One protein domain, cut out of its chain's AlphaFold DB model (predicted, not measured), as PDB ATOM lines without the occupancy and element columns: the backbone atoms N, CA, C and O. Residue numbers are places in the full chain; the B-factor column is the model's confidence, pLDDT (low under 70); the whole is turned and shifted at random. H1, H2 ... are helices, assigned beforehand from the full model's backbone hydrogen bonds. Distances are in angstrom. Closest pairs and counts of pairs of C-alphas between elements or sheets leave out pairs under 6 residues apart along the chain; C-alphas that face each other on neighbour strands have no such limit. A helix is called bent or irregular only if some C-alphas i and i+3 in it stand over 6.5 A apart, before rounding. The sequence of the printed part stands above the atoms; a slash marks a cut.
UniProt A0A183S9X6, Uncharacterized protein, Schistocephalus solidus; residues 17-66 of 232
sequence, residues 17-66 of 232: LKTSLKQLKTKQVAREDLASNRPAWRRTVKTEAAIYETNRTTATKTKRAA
ATOM      1  N   LEU A  17     -19.756 -23.567  40.754       73.94
ATOM      2  CA  LEU A  17     -18.419 -23.593  41.352       73.94
ATOM      3  C   LEU A  17     -18.134 -24.939  42.031       73.94
ATOM      4  O   LEU A  17     -17.097 -25.547  41.781       73.94
ATOM      5  N   LYS A  18     -19.079 -25.457  42.823       74.31
ATOM      6  CA  LYS A  18     -18.957 -26.763  43.484       74.31
ATOM      7  C   LYS A  18     -18.794 -27.899  42.475       74.31
ATOM      8  O   LYS A  18     -17.982 -28.788  42.706       74.31
ATOM      9  N   THR A  19     -19.523 -27.887  41.355       77.06
ATOM     10  CA  THR A  19     -19.339 -28.910  40.312       77.06
ATOM     11  C   THR A  19     -18.012 -28.797  39.581       77.06
ATOM     12  O   THR A  19     -17.393 -29.824  39.331       77.06
ATOM     13  N   SER A  20     -17.537 -27.586  39.290       71.69
ATOM     14  CA  SER A  20     -16.233 -27.393  38.652       71.69
ATOM     15  C   SER A  20     -15.082 -27.794  39.580       71.69
ATOM     16  O   SER A  20     -14.172 -28.492  39.145       71.69
ATOM     17  N   LEU A  21     -15.169 -27.469  40.873       71.50
ATOM     18  CA  LEU A  21     -14.213 -27.926  41.892       71.50
ATOM     19  C   LEU A  21     -14.227 -29.452  42.052       71.50
ATOM     20  O   LEU A  21     -13.175 -30.068  42.160       71.50
ATOM     21  N   LYS A  22     -15.408 -30.080  41.987       72.19
ATOM     22  CA  LYS A  22     -15.546 -31.545  41.964       72.19
ATOM     23  C   LYS A  22     -15.049 -32.198  40.675       72.19
ATOM     24  O   LYS A  22     -14.880 -33.408  40.687       72.19
ATOM     25  N   GLN A  23     -14.895 -31.468  39.570       70.88
ATOM     26  CA  GLN A  23     -14.297 -31.991  38.335       70.88
ATOM     27  C   GLN A  23     -12.770 -31.846  38.326       70.88
ATOM     28  O   GLN A  23     -12.091 -32.660  37.713       70.88
ATOM     29  N   LEU A  24     -12.223 -30.901  39.095       66.25
ATOM     30  CA  LEU A  24     -10.790 -30.742  39.373       66.25
ATOM     31  C   LEU A  24     -10.261 -31.801  40.374       66.25
ATOM     32  O   LEU A  24      -9.469 -31.481  41.254       66.25
ATOM     33  N   LYS A  25     -10.708 -33.065  40.270       59.22
ATOM     34  CA  LYS A  25     -10.527 -34.169  41.251       59.22
ATOM     35  C   LYS A  25      -9.084 -34.547  41.625       59.22
ATOM     36  O   LYS A  25      -8.897 -35.484  42.389       59.22
ATOM     37  N   THR A  26      -8.058 -33.857  41.153       57.50
ATOM     38  CA  THR A  26      -6.653 -34.225  41.373       57.50
ATOM     39  C   THR A  26      -6.098 -33.879  42.760       57.50
ATOM     40  O   THR A  26      -4.930 -34.152  43.009       57.50
ATOM     41  N   LYS A  27      -6.889 -33.314  43.690       55.88
ATOM     42  CA  LYS A  27      -6.400 -32.911  45.029       55.88
ATOM     43  C   LYS A  27      -7.392 -33.074  46.192       55.88
ATOM     44  O   LYS A  27      -7.281 -32.329  47.153       55.88
ATOM     45  N   GLN A  28      -8.376 -33.980  46.150       58.91
ATOM     46  CA  GLN A  28      -9.326 -34.100  47.280       58.91
ATOM     47  C   GLN A  28      -8.627 -34.547  48.579       58.91
ATOM     48  O   GLN A  28      -8.791 -33.886  49.597       58.91
ATOM     49  N   VAL A  29      -7.782 -35.584  48.511       52.81
ATOM     50  CA  VAL A  29      -6.980 -36.066  49.656       52.81
ATOM     51  C   VAL A  29      -5.957 -35.006  50.087       52.81
ATOM     52  O   VAL A  29      -5.916 -34.609  51.242       52.81
ATOM     53  N   ALA A  30      -5.257 -34.396  49.125       62.59
ATOM     54  CA  ALA A  30      -4.322 -33.305  49.400       62.59
ATOM     55  C   ALA A  30      -4.987 -32.020  49.940       62.59
ATOM     56  O   ALA A  30      -4.282 -31.138  50.425       62.59
ATOM     57  N   ARG A  31      -6.316 -31.860  49.827       59.84
ATOM     58  CA  ARG A  31      -7.064 -30.694  50.332       59.84
ATOM     59  C   ARG A  31      -7.311 -30.786  51.831       59.84
ATOM     60  O   ARG A  31      -7.283 -29.753  52.493       59.84
ATOM     61  N   GLU A  32      -7.593 -31.985  52.329       66.38
ATOM     62  CA  GLU A  32      -7.872 -32.240  53.744       66.38
ATOM     63  C   GLU A  32      -6.590 -32.059  54.569       66.38
ATOM     64  O   GLU A  32      -6.602 -31.309  55.543       66.38
ATOM     65  N   ASP A  33      -5.451 -32.549  54.065       65.12
ATOM     66  CA  ASP A  33      -4.123 -32.300  54.650       65.12
ATOM     67  C   ASP A  33      -3.737 -30.808  54.636       65.12
ATOM     68  O   ASP A  33      -3.129 -30.284  55.573       65.12
ATOM     69  N   LEU A  34      -4.132 -30.075  53.586       63.19
ATOM     70  CA  LEU A  34      -3.882 -28.635  53.480       63.19
ATOM     71  C   LEU A  34      -4.800 -27.787  54.363       63.19
ATOM     72  O   LEU A  34      -4.455 -26.639  54.649       63.19
ATOM     73  N   ALA A  35      -5.967 -28.298  54.760       62.81
ATOM     74  CA  ALA A  35      -6.931 -27.556  55.572       62.81
ATOM     75  C   ALA A  35      -6.397 -27.294  56.990       62.81
ATOM     76  O   ALA A  35      -6.672 -26.233  57.556       62.81
ATOM     77  N   SER A  36      -5.555 -28.195  57.506       75.88
ATOM     78  CA  SER A  36      -4.815 -28.024  58.765       75.88
ATOM     79  C   SER A  36      -3.794 -26.877  58.700       75.88
ATOM     80  O   SER A  36      -3.522 -26.222  59.705       75.88
ATOM     81  N   ASN A  37      -3.273 -26.549  57.510       83.62
ATOM     82  CA  ASN A  37      -2.350 -25.432  57.288       83.62
ATOM     83  C   ASN A  37      -3.069 -24.231  56.642       83.62
ATOM     84  O   ASN A  37      -3.108 -24.055  55.419       83.62
ATOM     85  N   ARG A  38      -3.616 -23.345  57.485       83.31
ATOM     86  CA  ARG A  38      -4.422 -22.182  57.064       83.31
ATOM     87  C   ARG A  38      -3.732 -21.274  56.019       83.31
ATOM     88  O   ARG A  38      -4.411 -20.867  55.067       83.31
ATOM     89  N   PRO A  39      -2.430 -20.930  56.127       86.31
ATOM     90  CA  PRO A  39      -1.724 -20.197  55.073       86.31
ATOM     91  C   PRO A  39      -1.635 -20.942  53.733       86.31
ATOM     92  O   PRO A  39      -1.867 -20.335  52.684       86.31
ATOM     93  N   ALA A  40      -1.315 -22.238  53.745       81.69
ATOM     94  CA  ALA A  40      -1.226 -23.050  52.530       81.69
ATOM     95  C   ALA A  40      -2.597 -23.196  51.848       81.69
ATOM     96  O   ALA A  40      -2.710 -22.986  50.638       81.69
ATOM     97  N   TRP A  41      -3.657 -23.416  52.630       85.19
ATOM     98  CA  TRP A  41      -5.038 -23.444  52.145       85.19
ATOM     99  C   TRP A  41      -5.420 -22.177  51.369       85.19
ATOM    100  O   TRP A  41      -5.930 -22.250  50.249       85.19
ATOM    101  N   ARG A  42      -5.135 -20.990  51.926       86.31
ATOM    102  CA  ARG A  42      -5.457 -19.711  51.268       86.31
ATOM    103  C   ARG A  42      -4.737 -19.545  49.932       86.31
ATOM    104  O   ARG A  42      -5.344 -19.026  48.995       86.31
ATOM    105  N   ARG A  43      -3.468 -19.960  49.838       86.81
ATOM    106  CA  ARG A  43      -2.696 -19.902  48.584       86.81
ATOM    107  C   ARG A  43      -3.318 -20.809  47.525       86.81
ATOM    108  O   ARG A  43      -3.605 -20.343  46.428       86.81
ATOM    109  N   THR A  44      -3.633 -22.049  47.885       84.12
ATOM    110  CA  THR A  44      -4.240 -23.022  46.967       84.12
ATOM    111  C   THR A  44      -5.613 -22.582  46.475       84.12
ATOM    112  O   THR A  44      -5.872 -22.631  45.276       84.12
ATOM    113  N   VAL A  45      -6.476 -22.067  47.356       83.44
ATOM    114  CA  VAL A  45      -7.803 -21.561  46.961       83.44
ATOM    115  C   VAL A  45      -7.692 -20.382  45.992       83.44
ATOM    116  O   VAL A  45      -8.449 -20.329  45.024       83.44
ATOM    117  N   LYS A  46      -6.744 -19.457  46.203       88.12
ATOM    118  CA  LYS A  46      -6.503 -18.348  45.264       88.12
ATOM    119  C   LYS A  46      -6.072 -18.856  43.887       88.12
ATOM    120  O   LYS A  46      -6.610 -18.397  42.884       88.12
ATOM    121  N   THR A  47      -5.151 -19.817  43.842       89.25
ATOM    122  CA  THR A  47      -4.684 -20.421  42.587       89.25
ATOM    123  C   THR A  47      -5.813 -21.147  41.857       89.25
ATOM    124  O   THR A  47      -6.017 -20.926  40.667       89.25
ATOM    125  N   GLU A  48      -6.600 -21.966  42.558       88.19
ATOM    126  CA  GLU A  48      -7.731 -22.683  41.956       88.19
ATOM    127  C   GLU A  48      -8.825 -21.737  41.450       88.19
ATOM    128  O   GLU A  48      -9.378 -21.957  40.371       88.19
ATOM    129  N   ALA A  49      -9.115 -20.663  42.189       86.88
ATOM    130  CA  ALA A  49     -10.056 -19.637  41.750       86.88
ATOM    131  C   ALA A  49      -9.567 -18.935  40.476       86.88
ATOM    132  O   ALA A  49     -10.344 -18.764  39.540       86.88
ATOM    133  N   ALA A  50      -8.276 -18.593  40.400       90.44
ATOM    134  CA  ALA A  50      -7.688 -18.001  39.201       90.44
ATOM    135  C   ALA A  50      -7.803 -18.937  37.986       90.44
ATOM    136  O   ALA A  50      -8.240 -18.503  36.921       90.44
ATOM    137  N   ILE A  51      -7.495 -20.229  38.155       89.19
ATOM    138  CA  ILE A  51      -7.632 -21.251  37.101       89.19
ATOM    139  C   ILE A  51      -9.091 -21.393  36.645       89.19
ATOM    140  O   ILE A  51      -9.381 -21.530  35.457       89.19
ATOM    141  N   TYR A  52     -10.042 -21.359  37.575       87.94
ATOM    142  CA  TYR A  52     -11.458 -21.407  37.226       87.94
ATOM    143  C   TYR A  52     -11.879 -20.192  36.386       87.94
ATOM    144  O   TYR A  52     -12.560 -20.342  35.366       87.94
ATOM    145  N   GLU A  53     -11.454 -18.995  36.781       90.12
ATOM    146  CA  GLU A  53     -11.801 -17.745  36.108       90.12
ATOM    147  C   GLU A  53     -11.213 -17.678  34.688       90.12
ATOM    148  O   GLU A  53     -11.904 -17.269  33.741       90.12
ATOM    149  N   THR A  54      -9.966 -18.133  34.515       94.31
ATOM    150  CA  THR A  54      -9.317 -18.228  33.202       94.31
ATOM    151  C   THR A  54     -10.055 -19.220  32.313       94.31
ATOM    152  O   THR A  54     -10.463 -18.844  31.214       94.31
ATOM    153  N   ASN A  55     -10.353 -20.425  32.807       91.44
ATOM    154  CA  ASN A  55     -11.108 -21.449  32.075       91.44
ATOM    155  C   ASN A  55     -12.509 -20.974  31.667       91.44
ATOM    156  O   ASN A  55     -12.985 -21.222  30.555       91.44
ATOM    157  N   ARG A  56     -13.193 -20.248  32.552       87.94
ATOM    158  CA  ARG A  56     -14.513 -19.676  32.261       87.94
ATOM    159  C   ARG A  56     -14.434 -18.616  31.161       87.94
ATOM    160  O   ARG A  56     -15.294 -18.554  30.274       87.94
ATOM    161  N   THR A  57     -13.399 -17.787  31.195       93.00
ATOM    162  CA  THR A  57     -13.178 -16.728  30.204       93.00
ATOM    163  C   THR A  57     -12.773 -17.304  28.848       93.00
ATOM    164  O   THR A  57     -13.295 -16.868  27.822       93.00
ATOM    165  N   THR A  58     -11.905 -18.315  28.811       93.69
ATOM    166  CA  THR A  58     -11.507 -18.980  27.562       93.69
ATOM    167  C   THR A  58     -12.697 -19.684  26.921       93.69
ATOM    168  O   THR A  58     -12.997 -19.419  25.760       93.69
ATOM    169  N   ALA A  59     -13.477 -20.460  27.681       91.25
ATOM    170  CA  ALA A  59     -14.658 -21.150  27.161       91.25
ATOM    171  C   ALA A  59     -15.705 -20.189  26.566       91.25
ATOM    172  O   ALA A  59     -16.313 -20.471  25.529       91.25
ATOM    173  N   THR A  60     -15.931 -19.034  27.201       91.00
ATOM    174  CA  THR A  60     -16.859 -18.020  26.671       91.00
ATOM    175  C   THR A  60     -16.303 -17.317  25.432       91.00
ATOM    176  O   THR A  60     -17.068 -17.078  24.493       91.00
ATOM    177  N   LYS A  61     -14.993 -17.043  25.380       95.25
ATOM    178  CA  LYS A  61     -14.315 -16.522  24.182       95.25
ATOM    179  C   LYS A  61     -14.408 -17.503  23.009       95.25
ATOM    180  O   LYS A  61     -14.844 -17.083  21.941       95.25
ATOM    181  N   THR A  62     -14.132 -18.790  23.212       92.56
ATOM    182  CA  THR A  62     -14.248 -19.832  22.173       92.56
ATOM    183  C   THR A  62     -15.666 -19.918  21.617       92.56
ATOM    184  O   THR A  62     -15.864 -19.899  20.405       92.56
ATOM    185  N   LYS A  63     -16.686 -19.910  22.486       92.19
ATOM    186  CA  LYS A  63     -18.094 -19.915  22.049       92.19
ATOM    187  C   LYS A  63     -18.471 -18.666  21.252       92.19
ATOM    188  O   LYS A  63     -19.253 -18.757  20.310       92.19
ATOM    189  N   ARG A  64     -17.954 -17.492  21.629       91.88
ATOM    190  CA  ARG A  64     -18.163 -16.250  20.865       91.88
ATOM    191  C   ARG A  64     -17.448 -16.295  19.517       91.88
ATOM    192  O   ARG A  64     -18.039 -15.864  18.536       91.88
ATOM    193  N   ALA A  65     -16.231 -16.831  19.464       89.75
ATOM    194  CA  ALA A  65     -15.478 -17.004  18.225       89.75
ATOM    195  C   ALA A  65     -16.195 -17.956  17.255       89.75
ATOM    196  O   ALA A  65     -16.405 -17.589  16.108       89.75
ATOM    197  N   ALA A  66     -16.698 -19.096  17.736       87.69
ATOM    198  CA  ALA A  66     -17.473 -20.046  16.927       87.69
ATOM    199  C   ALA A  66     -18.784 -19.460  16.363       87.69
ATOM    200  O   ALA A  66     -19.272 -19.895  15.330       87.69
TER     201      ALA A  66
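AT A GLANCE: This is residues 17 to 66 of the 232 residues of an uncharacterized protein of Schistocephalus solidus (UniProt A0A183S9X6). A short helix, H1, and an irregular one, H2, lead to a corner where the long helix H3 folds back; H3 makes the length of a rod, H1 lies crosswise near its middle, and residues 53 to 66 stick out. The printed part has 50 residues with three named helices, H1, H2, H3, and no named strand: class all helix, loose, radius of gyration of the C-alphas 13.5 A, spans 44 by 18 by 14 A.

HOW THE PARTS SIT: H1, residues 17 to 23, and H2, residues 25 to 35, meet only through their link. H1 is close to but not clearly touching H3, residues 38 to 66, about perpendicular at 90 degrees; their closest C-alphas, Ser 20 and Tyr 52, are 7.8 A apart. H2 and H3 touch only at the corner, H3 with residues 40 to 41 alone; their closest C-alphas, Leu 34 and Trp 41, are 5.5 A apart. They run opposite ways at a shallow tilt of 27 degrees. Every O i to N i+4 pair is within hydrogen-bond range in H1 and H3, but 3 of 7 in H2, with 4 of 8 O i to N i+3 pairs.

IN THESE COORDINATES: H1 begins at C-alpha 17 (-18.419, -23.593, 41.352). H2 is 16.2 A long and irregular, with C-alphas 26 and 29 8.5 A apart. H3, 42.3 A, ends at C-alpha 66 (-17.473, -20.046, 16.927).

THE WHOLE: The C-alphas farthest apart, Ser 36 and Ala 66, are 44.4 A apart. Both links are tight, and the printed part has no cut. Residues 24 to 35 are under pLDDT 70.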